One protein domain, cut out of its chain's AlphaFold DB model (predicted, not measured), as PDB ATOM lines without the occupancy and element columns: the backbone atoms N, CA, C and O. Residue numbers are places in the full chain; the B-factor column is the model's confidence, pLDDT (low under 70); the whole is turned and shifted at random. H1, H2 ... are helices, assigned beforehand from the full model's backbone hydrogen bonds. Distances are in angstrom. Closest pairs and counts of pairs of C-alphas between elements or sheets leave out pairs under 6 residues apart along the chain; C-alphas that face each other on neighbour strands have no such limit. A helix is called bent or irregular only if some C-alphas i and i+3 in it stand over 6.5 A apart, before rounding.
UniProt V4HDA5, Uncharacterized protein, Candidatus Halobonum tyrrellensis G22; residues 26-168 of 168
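This is residues 26 to 168 of the 168 residues of an uncharacterized protein of Candidatus Halobonum tyrrellensis G22 (UniProt V4HDA5). The domain is an elongated up-and-down bundle of H1, H2, H4, H5 and H6, each running against the one before; H2 lies in the middle between H1 and H4, and H5 and H6 fold back beside them. The short H3 packs on residues 110 to 116 of H4. The 143 printed residues hold six named helices, H1 to H6 in order, and no named strand: class all helix. The whole is compact, with a radius of gyration of the C-alphas of 15.8 A and spans of 52 by 30 by 23 A.

Start at H1, residues 28 to 53, which with residues 43 to 53 alone touches H2, residues 60 to 82, as a hairpin; their closest C-alphas, Tyr 50 and Trp 64, are 5.3 A apart. H2 touches H4, residues 110 to 131, opposite ways at a shallow tilt of 20 degrees; look at the closest C-alphas, Thr 70 and Gly 123, 5.1 A apart. H3, residues 99 to 107, makes a hairpin with H4, closest at C-alphas Tyr 104 and Trp 112, 4.9 A. H5, residues 137 to 147, makes a hairpin with H4, closest at C-alphas Gly 126 and Val 140, 5.1 A, and another with H6, residues 153 to 167, closest at C-alphas Gly 138 and Gly 159, 4.0 A. H6 touches H2 with residues 154 to 158 alone, closest at C-alphas Pro 154 and Leu 65, 4.7 A. H1 and H4 are apart. Every O i to N i+4 pair is within hydrogen-bond range in H3, H4 and H5; H1 has 21 of 22, H2 17 of 19, H6 10 of 11.

Find C-alpha 28 at (-4.607, 19.461, -33.242); H1 runs 36.6 A from there, with a kink of 35 degrees near residue 42. H2 spans 31.0 A and is only just irregular, C-alphas 65 and 68 being 6.8 A apart. H4 spans 31.7 A, and H6 ends at C-alpha 167, (-31.611, -17.809, -18.046).

The C-alphas farthest apart, Arg 88 and Thr 168, are 53.6 A apart. The printed part has no cut; the link from H2 to H3, residues 83 to 98, is long. Residues 26 to 31 and 166 to 168 have pLDDT under 70.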
ATOM      1  N   HIS A  26       1.522  19.045 -31.054       51.62
ATOM      2  CA  HIS A  26       0.913  18.077 -31.933       51.62
ATOM      3  C   HIS A  26      -0.171  18.840 -32.676       51.62
ATOM      4  O   HIS A  26      -1.044  19.448 -32.050       51.62
ATOM      5  N   TRP A  27      -0.066  18.861 -34.001       57.38
ATOM      6  CA  TRP A  27      -1.077  19.477 -34.839       57.38
ATOM      7  C   TRP A  27      -2.444  18.984 -34.331       57.38
ATOM      8  O   TRP A  27      -2.592  17.769 -34.164       57.38
ATOM      9  N   PRO A  28      -3.414  19.859 -33.999       61.69
ATOM     10  CA  PRO A  28      -4.607  19.461 -33.242       61.69
ATOM     11  C   PRO A  28      -5.307  18.227 -33.816       61.69
ATOM     12  O   PRO A  28      -5.831  17.396 -33.080       61.69
ATOM     13  N   VAL A  29      -5.236  18.067 -35.137       64.12
ATOM     14  CA  VAL A  29      -5.730  16.909 -35.877       64.12
ATOM     15  C   VAL A  29      -4.956  15.623 -35.562       64.12
ATOM     16  O   VAL A  29      -5.591  14.622 -35.251       64.12
ATOM     17  N   SER A  30      -3.618  15.608 -35.603       66.38
ATOM     18  CA  SER A  30      -2.837  14.384 -35.349       66.38
ATOM     19  C   SER A  30      -2.963  13.919 -33.899       66.38
ATOM     20  O   SER A  30      -3.097  12.723 -33.645       66.38
ATOM     21  N   TYR A  31      -3.020  14.862 -32.962       66.88
ATOM     22  CA  TYR A  31      -3.306  14.587 -31.558       66.88
ATOM     23  C   TYR A  31      -4.703  13.997 -31.353       66.88
ATOM     24  O   TYR A  31      -4.853  12.954 -30.720       66.88
ATOM     25  N   THR A  32      -5.718  14.635 -31.941       70.75
ATOM     26  CA  THR A  32      -7.110  14.183 -31.848       70.75
ATOM     27  C   THR A  32      -7.255  12.786 -32.447       70.75
ATOM     28  O   THR A  32      -7.762  11.886 -31.785       70.75
ATOM     29  N   ILE A  33      -6.734  12.561 -33.657       77.56
ATOM     30  CA  ILE A  33      -6.728  11.240 -34.302       77.56
ATOM     31  C   ILE A  33      -6.015  10.211 -33.424       77.56
ATOM     32  O   ILE A  33      -6.552   9.127 -33.213       77.56
ATOM     33  N   GLY A  34      -4.845  10.553 -32.879       80.12
ATOM     34  CA  GLY A  34      -4.112   9.694 -31.954       80.12
ATOM     35  C   GLY A  34      -4.982   9.267 -30.776       80.12
ATOM     36  O   GLY A  34      -5.150   8.074 -30.542       80.12
ATOM     37  N   ILE A  35      -5.617  10.213 -30.085       76.44
ATOM     38  CA  ILE A  35      -6.506   9.918 -28.953       76.44
ATOM     39  C   ILE A  35      -7.653   8.991 -29.357       76.44
ATOM     40  O   ILE A  35      -7.893   7.995 -28.678       76.44
ATOM     41  N   TRP A  36      -8.341   9.262 -30.467       79.94
ATOM     42  CA  TRP A  36      -9.464   8.423 -30.899       79.94
ATOM     43  C   TRP A  36      -9.027   7.015 -31.309       79.94
ATOM     44  O   TRP A  36      -9.716   6.042 -30.992       79.94
ATOM     45  N   LEU A  37      -7.861   6.883 -31.945       86.12
ATOM     46  CA  LEU A  37      -7.262   5.582 -32.236       86.12
ATOM     47  C   LEU A  37      -6.937   4.816 -30.953       86.12
ATOM     48  O   LEU A  37      -7.160   3.610 -30.910       86.12
ATOM     49  N   TRP A  38      -6.473   5.488 -29.897       83.19
ATOM     50  CA  TRP A  38      -6.295   4.865 -28.582       83.19
ATOM     51  C   TRP A  38      -7.645   4.421 -27.997       83.19
ATOM     52  O   TRP A  38      -7.817   3.246 -27.674       83.19
ATOM     53  N   ILE A  39      -8.632   5.320 -27.937       86.25
ATOM     54  CA  ILE A  39      -9.972   5.067 -27.378       86.25
ATOM     55  C   ILE A  39     -10.641   3.842 -28.019       86.25
ATOM     56  O   ILE A  39     -11.199   2.998 -27.317       86.25
ATOM     57  N   ILE A  40     -10.581   3.728 -29.347       85.94
ATOM     58  CA  ILE A  40     -11.223   2.640 -30.103       85.94
ATOM     59  C   ILE A  40     -10.308   1.409 -30.192       85.94
ATOM     60  O   ILE A  40     -10.777   0.265 -30.195       85.94
ATOM     61  N   GLY A  41      -8.996   1.626 -30.244       90.56
ATOM     62  CA  GLY A  41      -7.989   0.594 -30.462       90.56
ATOM     63  C   GLY A  41      -7.901  -0.411 -29.323       90.56
ATOM     64  O   GLY A  41      -7.856  -1.609 -29.591       90.56
ATOM     65  N   PHE A  42      -7.942   0.021 -28.059       91.19
ATOM     66  CA  PHE A  42      -7.813  -0.912 -26.928       91.19
ATOM     67  C   PHE A  42      -8.976  -1.895 -26.776       91.19
ATOM     68  O   PHE A  42      -8.707  -3.097 -26.718       91.19
ATOM     69  N   PRO A  43     -10.253  -1.464 -26.768       93.56
ATOM     70  CA  PRO A  43     -11.376  -2.401 -26.805       93.56
ATOM     71  C   PRO A  43     -11.252  -3.396 -27.964       93.56
ATOM     72  O   PRO A  43     -11.431  -4.603 -27.784       93.56
ATOM     73  N   SER A  44     -10.883  -2.893 -29.146       94.31
ATOM     74  CA  SER A  44     -10.719  -3.697 -30.358       94.31
ATOM     75  C   SER A  44      -9.583  -4.712 -30.228       94.31
ATOM     76  O   SER A  44      -9.748  -5.863 -30.629       94.31
ATOM     77  N   LEU A  45      -8.461  -4.329 -29.615       95.75
ATOM     78  CA  LEU A  45      -7.323  -5.204 -29.334       95.75
ATOM     79  C   LEU A  45      -7.737  -6.373 -28.437       95.75
ATOM     80  O   LEU A  45      -7.401  -7.522 -28.729       95.75
ATOM     81  N   PHE A  46      -8.500  -6.108 -27.376       96.25
ATOM     82  CA  PHE A  46      -8.975  -7.158 -26.475       96.25
ATOM     83  C   PHE A  46      -9.972  -8.098 -27.152       96.25
ATOM     84  O   PHE A  46      -9.870  -9.315 -26.994       96.25
ATOM     85  N   LEU A  47     -10.888  -7.564 -27.966       95.94
ATOM     86  CA  LEU A  47     -11.820  -8.373 -28.758       95.94
ATOM     87  C   LEU A  47     -11.095  -9.228 -29.806       95.94
ATOM     88  O   LEU A  47     -11.408 -10.409 -29.964       95.94
ATOM     89  N   ALA A  48     -10.110  -8.666 -30.507       95.88
ATOM     90  CA  ALA A  48      -9.297  -9.392 -31.479       95.88
ATOM     91  C   ALA A  48      -8.460 -10.490 -30.803       95.88
ATOM     92  O   ALA A  48      -8.408 -11.624 -31.285       95.88
ATOM     93  N   GLY A  49      -7.867 -10.183 -29.648       95.00
ATOM     94  CA  GLY A  49      -7.144 -11.148 -28.828       95.00
ATOM     95  C   GLY A  49      -8.045 -12.272 -28.323       95.00
ATOM     96  O   GLY A  49      -7.689 -13.442 -28.450       95.00
ATOM     97  N   TYR A  50      -9.258 -11.951 -27.864       95.62
ATOM     98  CA  TYR A  50     -10.272 -12.947 -27.523       95.62
ATOM     99  C   TYR A  50     -10.607 -13.854 -28.715       95.62
ATOM    100  O   TYR A  50     -10.581 -15.075 -28.576       95.62
ATOM    101  N   ARG A  51     -10.860 -13.293 -29.905       94.94
ATOM    102  CA  ARG A  51     -11.159 -14.092 -31.109       94.94
ATOM    103  C   ARG A  51     -10.023 -15.050 -31.471       94.94
ATOM    104  O   ARG A  51     -10.287 -16.172 -31.886       94.94
ATOM    105  N   ARG A  52      -8.767 -14.621 -31.311       94.38
ATOM    106  CA  ARG A  52      -7.589 -15.407 -31.711       94.38
ATOM    107  C   ARG A  52      -7.107 -16.398 -30.648       94.38
ATOM    108  O   ARG A  52      -6.552 -17.444 -30.988       94.38
ATOM    109  N   TYR A  53      -7.270 -16.063 -29.371       94.00
ATOM    110  CA  TYR A  53      -6.628 -16.764 -28.253       94.00
ATOM    111  C   TYR A  53      -7.595 -17.168 -27.131       94.00
ATOM    112  O   TYR A  53      -7.189 -17.872 -26.208       94.00
ATOM    113  N   GLY A  54      -8.864 -16.757 -27.187       87.88
ATOM    114  CA  GLY A  54      -9.831 -16.888 -26.094       87.88
ATOM    115  C   GLY A  54     -10.180 -18.321 -25.698       87.88
ATOM    116  O   GLY A  54     -10.571 -18.545 -24.554       87.88
ATOM    117  N   THR A  55      -9.999 -19.287 -26.599       87.75
ATOM    118  CA  THR A  55     -10.247 -20.720 -26.359       87.75
ATOM    119  C   THR A  55      -8.989 -21.510 -25.996       87.75
ATOM    120  O   THR A  55      -9.091 -22.685 -25.660       87.75
ATOM    121  N   ARG A  56      -7.797 -20.895 -26.032       90.19
ATOM    122  CA  ARG A  56      -6.528 -21.603 -25.773       90.19
ATOM    123  C   ARG A  56      -6.326 -21.986 -24.311       90.19
ATOM    124  O   ARG A  56      -5.515 -22.857 -24.024       90.19
ATOM    125  N   THR A  57      -7.022 -21.325 -23.390       86.38
ATOM    126  CA  THR A  57      -6.970 -21.636 -21.960       86.38
ATOM    127  C   THR A  57      -8.381 -21.653 -21.371       86.38
ATOM    128  O   THR A  57      -9.251 -20.925 -21.861       86.38
ATOM    129  N   PRO A  58      -8.628 -22.409 -20.280       82.94
ATOM    130  CA  PRO A  58      -9.948 -22.482 -19.640       82.94
ATOM    131  C   PRO A  58     -10.519 -21.127 -19.191       82.94
ATOM    132  O   PRO A  58     -11.730 -20.982 -19.037       82.94
ATOM    133  N   PHE A  59      -9.654 -20.131 -18.980       87.00
ATOM    134  CA  PHE A  59     -10.027 -18.783 -18.546       87.00
ATOM    135  C   PHE A  59      -9.812 -17.720 -19.624       87.00
ATOM    136  O   PHE A  59     -10.015 -16.539 -19.342       87.00
ATOM    137  N   GLY A  60      -9.432 -18.110 -20.847       87.44
ATOM    138  CA  GLY A  60      -9.034 -17.188 -21.912       87.44
ATOM    139  C   GLY A  60     -10.097 -16.132 -22.195       87.44
ATOM    140  O   GLY A  60      -9.787 -14.948 -22.245       87.44
ATOM    141  N   SER A  61     -11.368 -16.529 -22.252       89.44
ATOM    142  CA  SER A  61     -12.475 -15.582 -22.401       89.44
ATOM    143  C   SER A  61     -12.543 -14.544 -21.281       89.44
ATOM    144  O   SER A  61     -12.654 -13.354 -21.550       89.44
ATOM    145  N   THR A  62     -12.443 -14.982 -20.023       93.38
ATOM    146  CA  THR A  62     -12.518 -14.080 -18.859       93.38
ATOM    147  C   THR A  62     -11.318 -13.140 -18.828       93.38
ATOM    148  O   THR A  62     -11.459 -11.952 -18.553       93.38
ATOM    149  N   LEU A  63     -10.134 -13.667 -19.136       95.25
ATOM    150  CA  LEU A  63      -8.907 -12.888 -19.173       95.25
ATOM    151  C   LEU A  63      -8.975 -11.811 -20.257       95.25
ATOM    152  O   LEU A  63      -8.761 -10.646 -19.951       95.25
ATOM    153  N   TRP A  64      -9.310 -12.174 -21.496       96.62
ATOM    154  CA  TRP A  64      -9.340 -11.218 -22.604       96.62
ATOM    155  C   TRP A  64     -10.465 -10.196 -22.487       96.62
ATOM    156  O   TRP A  64     -10.253  -9.030 -22.802       96.62
ATOM    157  N   LEU A  65     -11.649 -10.612 -22.037       96.69
ATOM    158  CA  LEU A  65     -12.833  -9.756 -22.069       96.69
ATOM    159  C   LEU A  65     -13.066  -8.972 -20.774       96.69
ATOM    160  O   LEU A  65     -13.754  -7.964 -20.813       96.69
ATOM    161  N   ALA A  66     -12.495  -9.385 -19.642       96.25
ATOM    162  CA  ALA A  66     -12.670  -8.685 -18.366       96.25
ATOM    163  C   ALA A  66     -11.336  -8.355 -17.690       96.25
ATOM    164  O   ALA A  66     -11.098  -7.203 -17.326       96.25
ATOM    165  N   GLY A  67     -10.445  -9.343 -17.571       96.88
ATOM    166  CA  GLY A  67      -9.182  -9.192 -16.848       96.88
ATOM    167  C   GLY A  67      -8.244  -8.157 -17.472       96.88
ATOM    168  O   GLY A  67      -7.797  -7.246 -16.785       96.88
ATOM    169  N   LEU A  68      -7.971  -8.255 -18.773       97.12
ATOM    170  CA  LEU A  68      -7.080  -7.332 -19.476       97.12
ATOM    171  C   LEU A  68      -7.639  -5.900 -19.547       97.12
ATOM    172  O   LEU A  68      -6.886  -4.992 -19.202       97.12
ATOM    173  N   PRO A  69      -8.926  -5.660 -19.880       97.06
ATOM    174  CA  PRO A  69      -9.519  -4.327 -19.749       97.06
ATOM    175  C   PRO A  69      -9.410  -3.753 -18.330       97.06
ATOM    176  O   PRO A  69      -9.094  -2.579 -18.166       97.06
ATOM    177  N   THR A  70      -9.617  -4.581 -17.299       97.69
ATOM    178  CA  THR A  70      -9.475  -4.172 -15.891       97.69
ATOM    179  C   THR A  70      -8.040  -3.757 -15.570       97.69
ATOM    180  O   THR A  70      -7.812  -2.687 -15.004       97.69
ATOM    181  N   LEU A  71      -7.062  -4.589 -15.941       97.50
ATOM    182  CA  LEU A  71      -5.644  -4.303 -15.728       97.50
ATOM    183  C   LEU A  71      -5.216  -3.039 -16.472       97.50
ATOM    184  O   LEU A  71      -4.501  -2.213 -15.913       97.50
ATOM    185  N   ALA A  72      -5.695  -2.867 -17.702       95.94
ATOM    186  CA  ALA A  72      -5.424  -1.686 -18.500       95.94
ATOM    187  C   ALA A  72      -6.008  -0.424 -17.846       95.94
ATOM    188  O   ALA A  72      -5.293   0.562 -17.676       95.94
ATOM    189  N   MET A  73      -7.258  -0.481 -17.370       96.25
ATOM    190  CA  MET A  73      -7.887   0.619 -16.635       96.25
ATOM    191  C   MET A  73      -7.075   1.010 -15.398       96.25
ATOM    192  O   MET A  73      -6.767   2.187 -15.217       96.25
ATOM    193  N   GLY A  74      -6.697   0.040 -14.561       96.62
ATOM    194  CA  GLY A  74      -5.905   0.294 -13.356       96.62
ATOM    195  C   GLY A  74      -4.511   0.843 -13.673       96.62
ATOM    196  O   GLY A  74      -4.078   1.827 -13.071       96.62
ATOM    197  N   GLY A  75      -3.832   0.255 -14.661       95.19
ATOM    198  CA  GLY A  75      -2.509   0.681 -15.114       95.19
ATOM    199  C   GLY A  75      -2.513   2.112 -15.640       95.19
ATOM    200  O   GLY A  75      -1.721   2.937 -15.184       95.19
ATOM    201  N   TRP A  76      -3.447   2.451 -16.529       93.00
ATOM    202  CA  TRP A  76      -3.548   3.814 -17.040       93.00
ATOM    203  C   TRP A  76      -4.047   4.803 -15.996       93.00
ATOM    204  O   TRP A  76      -3.538   5.914 -15.959       93.00
ATOM    205  N   THR A  77      -4.964   4.423 -15.098       93.94
ATOM    206  CA  THR A  77      -5.360   5.297 -13.974       93.94
ATOM    207  C   THR A  77      -4.139   5.669 -13.135       93.94
ATOM    208  O   THR A  77      -3.931   6.839 -12.811       93.94
ATOM    209  N   THR A  78      -3.291   4.682 -12.845       94.25
ATOM    210  CA  THR A  78      -2.055   4.866 -12.075       94.25
ATOM    211  C   THR A  78      -1.069   5.757 -12.820       94.25
ATOM    212  O   THR A  78      -0.588   6.750 -12.271       94.25
ATOM    213  N   TYR A  79      -0.825   5.460 -14.096       89.62
ATOM    214  CA  TYR A  79       0.040   6.260 -14.957       89.62
ATOM    215  C   TYR A  79      -0.437   7.719 -15.049       89.62
ATOM    216  O   TYR A  79       0.331   8.642 -14.778       89.62
ATOM    217  N   CYS A  80      -1.722   7.944 -15.331       87.50
ATOM    218  CA  CYS A  80      -2.312   9.278 -15.438       87.50
ATOM    219  C   CYS A  80      -2.243  10.064 -14.122       87.50
ATOM    220  O   CYS A  80      -2.072  11.284 -14.127       87.50
ATOM    221  N   ARG A  81      -2.362   9.393 -12.973       88.44
ATOM    222  CA  ARG A  81      -2.289  10.068 -11.674       88.44
ATOM    223  C   ARG A  81      -0.873  10.530 -11.356       88.44
ATOM    224  O   ARG A  81      -0.669  11.700 -11.027       88.44
ATOM    225  N   PHE A  82       0.098   9.633 -11.467       87.56
ATOM    226  CA  PHE A  82       1.433   9.866 -10.917       87.56
ATOM    227  C   PHE A  82       2.449  10.346 -11.948       87.56
ATOM    228  O   PHE A  82       3.275  11.191 -11.625       87.56
ATOM    229  N   LEU A  83       2.365   9.852 -13.182       84.12
ATOM    230  CA  LEU A  83       3.409  10.035 -14.191       84.12
ATOM    231  C   LEU A  83       3.020  11.049 -15.269       84.12
ATOM    232  O   LEU A  83       3.894  11.699 -15.829       84.12
ATOM    233  N   TRP A  84       1.724  11.214 -15.545       80.38
ATOM    234  CA  TRP A  84       1.272  12.107 -16.612       80.38
ATOM    235  C   TRP A  84       1.389  13.602 -16.247       80.38
ATOM    236  O   TRP A  84       0.900  14.012 -15.179       80.38
ATOM    237  N   PRO A  85       1.976  14.421 -17.142       77.88
ATOM    238  CA  PRO A  85       1.950  15.880 -17.105       77.88
ATOM    239  C   PRO A  85       0.546  16.491 -17.091       77.88
ATOM    240  O   PRO A  85      -0.245  16.273 -18.003       77.88
ATOM    241  N   LYS A  86       0.215  17.288 -16.067       80.06
ATOM    242  CA  LYS A  86      -1.097  17.948 -15.979       80.06
ATOM    243  C   LYS A  86      -1.021  19.302 -16.674       80.06
ATOM    244  O   LYS A  86      -0.357  20.204 -16.171       80.06
ATOM    245  N   LEU A  87      -1.702  19.425 -17.810       73.25
ATOM    246  CA  LEU A  87      -1.787  20.659 -18.583       73.25
ATOM    247  C   LEU A  87      -2.506  21.739 -17.763       73.25
ATOM    248  O   LEU A  87      -3.514  21.473 -17.112       73.25
ATOM    249  N   ARG A  88      -2.004  22.974 -17.787       72.88
ATOM    250  CA  ARG A  88      -2.719  24.125 -17.223       72.88
ATOM    251  C   ARG A  88      -2.828  25.235 -18.273       72.88
ATOM    252  O   ARG A  88      -1.791  25.653 -18.783       72.88
ATOM    253  N   PRO A  89      -4.044  25.727 -18.578       76.31
ATOM    254  CA  PRO A  89      -5.336  25.324 -18.005       76.31
ATOM    255  C   PRO A  89      -5.793  23.917 -18.463       76.31
ATOM    256  O   PRO A  89      -5.299  23.422 -19.479       76.31
ATOM    257  N   PRO A  90      -6.716  23.262 -17.727       78.00
ATOM    258  CA  PRO A  90      -7.317  22.003 -18.159       78.00
ATOM    259  C   PRO A  90      -7.989  22.147 -19.528       78.00
ATOM    260  O   PRO A  90      -8.567  23.192 -19.834       78.00
ATOM    261  N   THR A  91      -7.922  21.102 -20.356       75.25
ATOM    262  CA  THR A  91      -8.490  21.120 -21.710       75.25
ATOM    263  C   THR A  91      -9.485  19.984 -21.903       75.25
ATOM    264  O   THR A  91      -9.319  18.880 -21.389       75.25
ATOM    265  N   TRP A  92     -10.540  20.245 -22.674       76.00
ATOM    266  CA  TRP A  92     -11.572  19.246 -22.954       76.00
ATOM    267  C   TRP A  92     -11.075  18.114 -23.869       76.00
ATOM    268  O   TRP A  92     -11.628  17.019 -23.841       76.00
ATOM    269  N   ASN A  93     -10.022  18.347 -24.658       73.62
ATOM    270  CA  ASN A  93      -9.460  17.374 -25.601       73.62
ATOM    271  C   ASN A  93      -8.336  16.529 -24.966       73.62
ATOM    272  O   ASN A  93      -7.334  16.209 -25.599       73.62
ATOM    273  N   ALA A  94      -8.425  16.228 -23.676       76.62
ATOM    274  CA  ALA A  94      -7.393  15.452 -22.999       76.62
ATOM    275  C   ALA A  94      -7.509  13.946 -23.341       76.62
ATOM    276  O   ALA A  94      -8.621  13.450 -23.561       76.62
ATOM    277  N   PRO A  95      -6.390  13.195 -23.385       76.75
ATOM    278  CA  PRO A  95      -6.420  11.789 -23.755       76.75
ATOM    279  C   PRO A  95      -7.187  10.998 -22.698       76.75
ATOM    280  O   PRO A  95      -7.039  11.224 -21.493       76.75
ATOM    281  N   SER A  96      -8.008  10.055 -23.148       85.94
ATOM    282  CA  SER A  96      -8.809   9.231 -22.252       85.94
ATOM    283  C   SER A  96      -8.936   7.811 -22.780       85.94
ATOM    284  O   SER A  96      -8.827   7.564 -23.974       85.94
ATOM    285  N   TYR A  97      -9.143   6.865 -21.871       88.19
ATOM    286  CA  TYR A  97      -9.487   5.475 -22.194       88.19
ATOM    287  C   TYR A  97     -10.884   5.110 -21.668       88.19
ATOM    288  O   TYR A  97     -11.474   4.125 -22.099       88.19
ATOM    289  N   THR A  98     -11.441   5.918 -20.762       92.62
ATOM    290  CA  THR A  98     -12.825   5.834 -20.275       92.62
ATOM    291  C   THR A  98     -13.409   7.232 -20.113       92.62
ATOM    292  O   THR A  98     -12.659   8.201 -19.979       92.62
ATOM    293  N   PHE A  99     -14.735   7.336 -20.028       90.94
ATOM    294  CA  PHE A  99     -15.404   8.593 -19.685       90.94
ATOM    295  C   PHE A  99     -14.955   9.156 -18.322       90.94
ATOM    296  O   PHE A  99     -14.675  10.344 -18.204       90.94
ATOM    297  N   VAL A 100     -14.787   8.304 -17.303       93.12
ATOM    298  CA  VAL A 100     -14.292   8.732 -15.978       93.12
ATOM    299  C   VAL A 100     -12.855   9.261 -16.061       93.12
ATOM    300  O   VAL A 100     -12.526  10.278 -15.454       93.12
ATOM    301  N   CYS A 101     -11.997   8.608 -16.849       91.38
ATOM    302  CA  CYS A 101     -10.653   9.115 -17.111       91.38
ATOM    303  C   CYS A 101     -10.688  10.458 -17.842       91.38
ATOM    304  O   CYS A 101      -9.889  11.331 -17.524       91.38
ATOM    305  N   TRP A 102     -11.589  10.629 -18.809       91.06
ATOM    306  CA  TRP A 102     -11.744  11.899 -19.511       91.06
ATOM    307  C   TRP A 102     -12.100  13.028 -18.541       91.06
ATOM    308  O   TRP A 102     -11.457  14.070 -18.589       91.06
ATOM    309  N   LEU A 103     -13.028  12.797 -17.604       92.69
ATOM    310  CA  LEU A 103     -13.371  13.764 -16.556       92.69
ATOM    311  C   LEU A 103     -12.168  14.123 -15.677       92.69
ATOM    312  O   LEU A 103     -11.960  15.296 -15.370       92.69
ATOM    313  N   TYR A 104     -11.336  13.142 -15.312       91.75
ATOM    314  CA  TYR A 104     -10.087  13.423 -14.602       91.75
ATOM    315  C   TYR A 104      -9.129  14.258 -15.455       91.75
ATOM    316  O   TYR A 104      -8.600  15.253 -14.980       91.75
ATOM    317  N   CYS A 105      -8.911  13.894 -16.715       86.44
ATOM    318  CA  CYS A 105      -7.958  14.588 -17.574       86.44
ATOM    319  C   CYS A 105      -8.435  15.990 -18.004       86.44
ATOM    320  O   CYS A 105      -7.596  16.841 -18.290       86.44
ATOM    321  N   SER A 106      -9.747  16.248 -18.032       87.88
ATOM    322  CA  SER A 106     -10.331  17.544 -18.408       87.88
ATOM    323  C   SER A 106     -10.506  18.517 -17.242       87.88
ATOM    324  O   SER A 106     -10.704  19.706 -17.478       87.88
ATOM    325  N   SER A 107     -10.406  18.044 -15.994       89.62
ATOM    326  CA  SER A 107     -10.548  18.873 -14.782       89.62
ATOM    327  C   SER A 107      -9.344  18.823 -13.836       89.62
ATOM    328  O   SER A 107      -9.126  19.751 -13.063       89.62
ATOM    329  N   TYR A 108      -8.563  17.745 -13.886       88.00
ATOM    330  CA  TYR A 108      -7.552  17.347 -12.902       88.00
ATOM    331  C   TYR A 108      -8.071  17.212 -11.461       88.00
ATOM    332  O   TYR A 108      -7.280  17.227 -10.515       88.00
ATOM    333  N   ASP A 109      -9.380  17.012 -11.279       91.44
ATOM    334  CA  ASP A 109      -9.984  16.761  -9.971       91.44
ATOM    335  C   ASP A 109      -9.738  15.312  -9.512       91.44
ATOM    336  O   ASP A 109     -10.108  14.334 -10.168       91.44
ATOM    337  N   VAL A 110      -9.123  15.170  -8.337       91.31
ATOM    338  CA  VAL A 110      -8.747  13.883  -7.736       91.31
ATOM    339  C   VAL A 110      -9.940  12.945  -7.524       91.31
ATOM    340  O   VAL A 110      -9.754  11.723  -7.554       91.31
ATOM    341  N   THR A 111     -11.153  13.470  -7.349       95.81
ATOM    342  CA  THR A 111     -12.376  12.667  -7.203       95.81
ATOM    343  C   THR A 111     -12.586  11.739  -8.398       95.81
ATOM    344  O   THR A 111     -12.837  10.552  -8.199       95.81
ATOM    345  N   TRP A 112     -12.359  12.205  -9.630       94.94
ATOM    346  CA  TRP A 112     -12.485  11.377 -10.835       94.94
ATOM    347  C   TRP A 112     -11.428  10.279 -10.911       94.94
ATOM    348  O   TRP A 112     -11.737   9.147 -11.282       94.94
ATOM    349  N   SER A 113     -10.193  10.569 -10.496       93.25
ATOM    350  CA  SER A 113      -9.146   9.545 -10.410       93.25
ATOM    351  C   SER A 113      -9.482   8.479  -9.358       93.25
ATOM    352  O   SER A 113      -9.278   7.292  -9.609       93.25
ATOM    353  N   ASN A 114     -10.041   8.869  -8.210       96.94
ATOM    354  CA  ASN A 114     -10.500   7.916  -7.195       96.94
ATOM    355  C   ASN A 114     -11.664   7.063  -7.722       96.94
ATOM    356  O   ASN A 114     -11.649   5.844  -7.565       96.94
ATOM    357  N   THR A 115     -12.628   7.677  -8.413       97.38
ATOM    358  CA  THR A 115     -13.732   6.964  -9.073       97.38
ATOM    359  C   THR A 115     -13.211   5.955 -10.093       97.38
ATOM    360  O   THR A 115     -13.685   4.823 -10.122       97.38
ATOM    361  N   ALA A 116     -12.186   6.300 -10.879       96.25
ATOM    362  CA  ALA A 116     -11.572   5.363 -11.819       96.25
ATOM    363  C   ALA A 116     -10.979   4.129 -11.110       96.25
ATOM    364  O   ALA A 116     -11.179   3.007 -11.575       96.25
ATOM    365  N   TYR A 117     -10.335   4.296  -9.947       97.25
ATOM    366  CA  TYR A 117      -9.882   3.155  -9.138       97.25
ATOM    367  C   TYR A 117     -11.035   2.311  -8.590       97.25
ATOM    368  O   TYR A 117     -10.927   1.087  -8.568       97.25
ATOM    369  N   VAL A 118     -12.146   2.934  -8.184       97.50
ATOM    370  CA  VAL A 118     -13.348   2.204  -7.751       97.50
ATOM    371  C   VAL A 118     -13.908   1.365  -8.901       97.50
ATOM    372  O   VAL A 118     -14.197   0.184  -8.715       97.50
ATOM    373  N   VAL A 119     -13.998   1.922 -10.110       97.62
ATOM    374  CA  VAL A 119     -14.435   1.169 -11.298       97.62
ATOM    375  C   VAL A 119     -13.452   0.042 -11.630       97.62
ATOM    376  O   VAL A 119     -13.878  -1.081 -11.899       97.62
ATOM    377  N   ALA A 120     -12.140   0.281 -11.540       97.19
ATOM    378  CA  ALA A 120     -11.142  -0.773 -11.713       97.19
ATOM    379  C   ALA A 120     -11.300  -1.890 -10.661       97.19
ATOM    380  O   ALA A 120     -11.210  -3.068 -11.002       97.19
ATOM    381  N   LEU A 121     -11.618  -1.553  -9.406       97.12
ATOM    382  CA  LEU A 121     -11.915  -2.532  -8.358       97.12
ATOM    383  C   LEU A 121     -13.154  -3.372  -8.700       97.12
ATOM    384  O   LEU A 121     -13.110  -4.594  -8.544       97.12
ATOM    385  N   PHE A 122     -14.223  -2.765  -9.229       95.56
ATOM    386  CA  PHE A 122     -15.369  -3.516  -9.764       95.56
ATOM    387  C   PHE A 122     -14.943  -4.500 -10.859       95.56
ATOM    388  O   PHE A 122     -15.388  -5.649 -10.849       95.56
ATOM    389  N   GLY A 123     -14.040  -4.094 -11.756       96.94
ATOM    390  CA  GLY A 123     -13.457  -4.974 -12.773       96.94
ATOM    391  C   GLY A 123     -12.669  -6.146 -12.177       96.94
ATOM    392  O   GLY A 123     -12.834  -7.289 -12.614       96.94
ATOM    393  N   ILE A 124     -11.877  -5.904 -11.124       97.94
ATOM    394  CA  ILE A 124     -11.118  -6.948 -10.412       97.94
ATOM    395  C   ILE A 124     -12.085  -7.952  -9.786       97.94
ATOM    396  O   ILE A 124     -11.963  -9.159 -10.010       97.94
ATOM    397  N   VAL A 125     -13.078  -7.462  -9.040       97.44
ATOM    398  CA  VAL A 125     -14.098  -8.297  -8.395       97.44
ATOM    399  C   VAL A 125     -14.868  -9.101  -9.440       97.44
ATOM    400  O   VAL A 125     -14.981 -10.321  -9.309       97.44
ATOM    401  N   GLY A 126     -15.334  -8.458 -10.514       96.19
ATOM    402  CA  GLY A 126     -16.037  -9.118 -11.616       96.19
ATOM    403  C   GLY A 126     -15.198 -10.212 -12.272       96.19
ATOM    404  O   GLY A 126     -15.687 -11.324 -12.477       96.19
ATOM    405  N   THR A 127     -13.914  -9.948 -12.514       96.56
ATOM    406  CA  THR A 127     -12.967 -10.925 -13.071       96.56
ATOM    407  C   THR A 127     -12.780 -12.122 -12.135       96.56
ATOM    408  O   THR A 127     -12.890 -13.267 -12.576       96.56
ATOM    409  N   ILE A 128     -12.564 -11.893 -10.836       96.88
ATOM    410  CA  ILE A 128     -12.407 -12.968  -9.839       96.88
ATOM    411  C   ILE A 128     -13.678 -13.819  -9.747       96.88
ATOM    412  O   ILE A 128     -13.600 -15.050  -9.751       96.88
ATOM    413  N   LEU A 129     -14.857 -13.193  -9.693       95.81
ATOM    414  CA  LEU A 129     -16.142 -13.898  -9.663       95.81
ATOM    415  C   LEU A 129     -16.363 -14.726 -10.933       95.81
ATOM    416  O   LEU A 129     -16.830 -15.865 -10.850       95.81
ATOM    417  N   ALA A 130     -15.990 -14.181 -12.091       93.94
ATOM    418  CA  ALA A 130     -16.100 -14.844 -13.382       93.94
ATOM    419  C   ALA A 130     -15.162 -16.055 -13.508       93.94
ATOM    420  O   ALA A 130     -15.597 -17.092 -14.016       93.94
ATOM    421  N   VAL A 131     -13.925 -15.960 -13.002       94.19
ATOM    422  CA  VAL A 131     -12.973 -17.086 -12.911       94.19
ATOM    423  C   VAL A 131     -13.493 -18.162 -11.957       94.19
ATOM    424  O   VAL A 131     -13.463 -19.346 -12.284       94.19
ATOM    425  N   ARG A 132     -14.045 -17.760 -10.805       93.50
ATOM    426  CA  ARG A 132     -14.629 -18.665  -9.798       93.50
ATOM    427  C   ARG A 132     -16.020 -19.197 -10.166       93.50
ATOM    428  O   ARG A 132     -16.631 -19.880  -9.348       93.50
ATOM    429  N   ARG A 133     -16.536 -18.869 -11.358       89.50
ATOM    430  CA  ARG A 133     -17.856 -19.292 -11.869       89.50
ATOM    431  C   ARG A 133     -19.003 -19.029 -10.882       89.50
ATOM    432  O   ARG A 133     -19.909 -19.844 -10.729       89.50
ATOM    433  N   ARG A 134     -18.959 -17.897 -10.174       92.06
ATOM    434  CA  ARG A 134     -19.998 -17.532  -9.200       92.06
ATOM    435  C   ARG A 134     -21.261 -17.027  -9.902       92.06
ATOM    436  O   ARG A 134     -21.180 -16.314 -10.905       92.06
ATOM    437  N   LYS A 135     -22.426 -17.348  -9.326       87.56
ATOM    438  CA  LYS A 135     -23.709 -16.756  -9.735       87.56
ATOM    439  C   LYS A 135     -23.620 -15.230  -9.615       87.56
ATOM    440  O   LYS A 135     -23.027 -14.720  -8.670       87.56
ATOM    441  N   GLY A 136     -24.158 -14.514 -10.599       88.62
ATOM    442  CA  GLY A 136     -24.139 -13.048 -10.636       88.62
ATOM    443  C   GLY A 136     -22.877 -12.405 -11.225       88.62
ATOM    444  O   GLY A 136     -22.875 -11.194 -11.430       88.62
ATOM    445  N   ALA A 137     -21.839 -13.176 -11.584       93.25
ATOM    446  CA  ALA A 137     -20.636 -12.626 -12.222       93.25
ATOM    447  C   ALA A 137     -20.951 -11.817 -13.496       93.25
ATOM    448  O   ALA A 137     -20.321 -10.793 -13.739       93.25
ATOM    449  N   GLY A 138     -21.957 -12.235 -14.275       94.19
ATOM    450  CA  GLY A 138     -22.398 -11.510 -15.471       94.19
ATOM    451  C   GLY A 138     -22.859 -10.077 -15.181       94.19
ATOM    452  O   GLY A 138     -22.436  -9.156 -15.872       94.19
ATOM    453  N   TYR A 139     -23.634  -9.860 -14.111       95.81
ATOM    454  CA  TYR A 139     -24.099  -8.521 -13.725       95.81
ATOM    455  C   TYR A 139     -22.962  -7.617 -13.255       95.81
ATOM    456  O   TYR A 139     -22.928  -6.441 -13.603       95.81
ATOM    457  N   VAL A 140     -21.997  -8.165 -12.508       96.19
ATOM    458  CA  VAL A 140     -20.823  -7.393 -12.070       96.19
ATOM    459  C   VAL A 140     -19.963  -6.989 -13.271       96.19
ATOM    460  O   VAL A 140     -19.502  -5.852 -13.338       96.19
ATOM    461  N   LEU A 141     -19.794  -7.882 -14.253       96.56
ATOM    462  CA  LEU A 141     -19.089  -7.575 -15.501       96.56
ATOM    463  C   LEU A 141     -19.815  -6.526 -16.349       96.56
ATOM    464  O   LEU A 141     -19.152  -5.655 -16.905       96.56
ATOM    465  N   LEU A 142     -21.149  -6.570 -16.416       96.94
ATOM    466  CA  LEU A 142     -21.948  -5.525 -17.062       96.94
ATOM    467  C   LEU A 142     -21.761  -4.176 -16.364       96.94
ATOM    468  O   LEU A 142     -21.501  -3.180 -17.032       96.94
ATOM    469  N   GLY A 143     -21.831  -4.150 -15.029       96.88
ATOM    470  CA  GLY A 143     -21.604  -2.940 -14.237       96.88
ATOM    471  C   GLY A 143     -20.228  -2.331 -14.506       96.88
ATOM    472  O   GLY A 143     -20.135  -1.159 -14.863       96.88
ATOM    473  N   PHE A 144     -19.165  -3.137 -14.426       97.44
ATOM    474  CA  PHE A 144     -17.818  -2.698 -14.797       97.44
ATOM    475  C   PHE A 144     -17.758  -2.203 -16.249       97.44
ATOM    476  O   PHE A 144     -17.267  -1.106 -16.501       97.44
ATOM    477  N   GLY A 145     -18.272  -2.986 -17.199       96.75
ATOM    478  CA  GLY A 145     -18.189  -2.681 -18.622       96.75
ATOM    479  C   GLY A 145     -18.860  -1.359 -18.996       96.75
ATOM    480  O   GLY A 145     -18.294  -0.594 -19.775       96.75
ATOM    481  N   LEU A 146     -20.021  -1.069 -18.404       97.19
ATOM    482  CA  LEU A 146     -20.757   0.182 -18.606       97.19
ATOM    483  C   LEU A 146     -20.048   1.378 -17.956       97.19
ATOM    484  O   LEU A 146     -19.903   2.423 -18.587       97.19
ATOM    485  N   LEU A 147     -19.560   1.221 -16.723       96.75
ATOM    486  CA  LEU A 147     -18.833   2.281 -16.012       96.75
ATOM    487  C   LEU A 147     -17.472   2.592 -16.650       96.75
ATOM    488  O   LEU A 147     -16.969   3.710 -16.534       96.75
ATOM    489  N   ALA A 148     -16.875   1.614 -17.329       96.00
ATOM    490  CA  ALA A 148     -15.582   1.735 -17.982       96.00
ATOM    491  C   ALA A 148     -15.684   2.015 -19.491       96.00
ATOM    492  O   ALA A 148     -14.710   1.799 -20.212       96.00
ATOM    493  N   LEU A 149     -16.828   2.467 -20.016       95.00
ATOM    494  CA  LEU A 149     -16.940   2.753 -21.448       95.00
ATOM    495  C   LEU A 149     -15.956   3.855 -21.896       95.00
ATOM    496  O   LEU A 149     -15.776   4.845 -21.178       95.00
ATOM    497  N   PRO A 150     -15.339   3.713 -23.089       94.56
ATOM    498  CA  PRO A 150     -15.501   2.601 -24.039       94.56
ATOM    499  C   PRO A 150     -14.577   1.395 -23.792       94.56
ATOM    500  O   PRO A 150     -14.846   0.320 -24.329       94.56
ATOM    501  N   LEU A 151     -13.533   1.519 -22.962       96.06
ATOM    502  CA  LEU A 151     -12.612   0.424 -22.615       96.06
ATOM    503  C   LEU A 151     -13.323  -0.867 -22.183       96.06
ATOM    504  O   LEU A 151     -12.875  -1.966 -22.507       96.06
ATOM    505  N   GLY A 152     -14.426  -0.726 -21.451       96.06
ATOM    506  CA  GLY A 152     -15.219  -1.807 -20.879       96.06
ATOM    507  C   GLY A 152     -16.112  -2.567 -21.862       96.06
ATOM    508  O   GLY A 152     -16.728  -3.551 -21.456       96.06
ATOM    509  N   LEU A 153     -16.177  -2.187 -23.146       97.00
ATOM    510  CA  LEU A 153     -16.991  -2.882 -24.161       97.00
ATOM    511  C   LEU A 153     -16.788  -4.414 -24.207       97.00
ATOM    512  O   LEU A 153     -17.788  -5.135 -24.259       97.00
ATOM    513  N   PRO A 154     -15.553  -4.958 -24.136       97.25
ATOM    514  CA  PRO A 154     -15.348  -6.405 -24.086       97.25
ATOM    515  C   PRO A 154     -16.017  -7.050 -22.859       97.25
ATOM    516  O   PRO A 154     -16.574  -8.143 -22.962       97.25
ATOM    517  N   ALA A 155     -16.031  -6.351 -21.720       97.19
ATOM    518  CA  ALA A 155     -16.638  -6.839 -20.488       97.19
ATOM    519  C   ALA A 155     -18.165  -6.771 -20.535       97.19
ATOM    520  O   ALA A 155     -18.820  -7.671 -20.011       97.19
ATOM    521  N   VAL A 156     -18.734  -5.768 -21.219       97.38
ATOM    522  CA  VAL A 156     -20.174  -5.729 -21.522       97.38
ATOM    523  C   VAL A 156     -20.572  -6.966 -22.325       97.38
ATOM    524  O   VAL A 156     -21.525  -7.651 -21.963       97.38
ATOM    525  N   TYR A 157     -19.813  -7.293 -23.375       96.19
ATOM    526  CA  TYR A 157     -20.069  -8.476 -24.198       96.19
ATOM    527  C   TYR A 157     -19.998  -9.781 -23.386       96.19
ATOM    528  O   TYR A 157     -20.902 -10.615 -23.468       96.19
ATOM    529  N   GLU A 158     -18.963  -9.950 -22.559       95.00
ATOM    530  CA  GLU A 158     -18.827 -11.131 -21.696       95.00
ATOM    531  C   GLU A 158     -19.938 -11.220 -20.643       95.00
ATOM    532  O   GLU A 158     -20.491 -12.298 -20.411       95.00
ATOM    533  N   GLY A 159     -20.270 -10.093 -20.010       95.06
ATOM    534  CA  GLY A 159     -21.332  -9.994 -19.017       95.06
ATOM    535  C   GLY A 159     -22.684 -10.378 -19.606       95.06
ATOM    536  O   GLY A 159     -23.345 -11.262 -19.060       95.06
ATOM    537  N   TYR A 160     -23.024  -9.806 -20.766       95.25
ATOM    538  CA  TYR A 160     -24.241 -10.120 -21.518       95.25
ATOM    539  C   TYR A 160     -24.333 -11.614 -21.842       95.25
ATOM    540  O   TYR A 160     -25.316 -12.267 -21.494       95.25
ATOM    541  N   ARG A 161     -23.275 -12.194 -22.424       92.00
ATOM    542  CA  ARG A 161     -23.250 -13.622 -22.776       92.00
ATOM    543  C   ARG A 161     -23.521 -14.519 -21.567       92.00
ATOM    544  O   ARG A 161     -24.271 -15.486 -21.680       92.00
ATOM    545  N   ARG A 162     -22.935 -14.199 -20.410       91.06
ATOM    546  CA  ARG A 162     -23.122 -14.973 -19.171       91.06
ATOM    547  C   ARG A 162     -24.512 -14.811 -18.577       91.06
ATOM    548  O   ARG A 162     -25.058 -15.791 -18.075       91.06
ATOM    549  N   THR A 163     -25.081 -13.607 -18.606       91.94
ATOM    550  CA  THR A 163     -26.444 -13.390 -18.105       91.94
ATOM    551  C   THR A 163     -27.459 -14.165 -18.930       91.94
ATOM    552  O   THR A 163     -28.303 -14.834 -18.348       91.94
ATOM    553  N   THR A 164     -27.327 -14.184 -20.257       88.44
ATOM    554  CA  THR A 164     -28.271 -14.896 -21.129       88.44
ATOM    555  C   THR A 164     -28.151 -16.415 -20.985       88.44
ATOM    556  O   THR A 164     -29.166 -17.091 -20.884       88.44
ATOM    557  N   GLN A 165     -26.930 -16.951 -20.868       78.50
ATOM    558  CA  GLN A 165     -26.692 -18.385 -20.623       78.50
ATOM    559  C   GLN A 165     -27.187 -18.887 -19.260       78.50
ATOM    560  O   GLN A 165     -27.294 -20.088 -19.066       78.50
ATOM    561  N   THR A 166     -27.422 -17.997 -18.293       63.97
ATOM    562  CA  THR A 166     -27.935 -18.388 -16.967       63.97
ATOM    563  C   THR A 166     -29.469 -18.468 -16.951       63.97
ATOM    564  O   THR A 166     -30.034 -19.030 -16.018       63.97
ATOM    565  N   VAL A 167     -30.140 -17.874 -17.945       60.69
ATOM    566  CA  VAL A 167     -31.611 -17.809 -18.046       60.69
ATOM    567  C   VAL A 167     -32.188 -18.984 -18.851       60.69
ATOM    568  O   VAL A 167     -33.351 -19.327 -18.661       60.69
ATOM    569  N   THR A 168     -31.383 -19.604 -19.714       47.59
ATOM    570  CA  THR A 168     -31.688 -20.838 -20.464       47.59
ATOM    571  C   THR A 168     -31.169 -22.067 -19.741       47.59
ATOM    572  O   THR A 168     -31.923 -23.056 -19.646       47.59
TER     573      THR A 168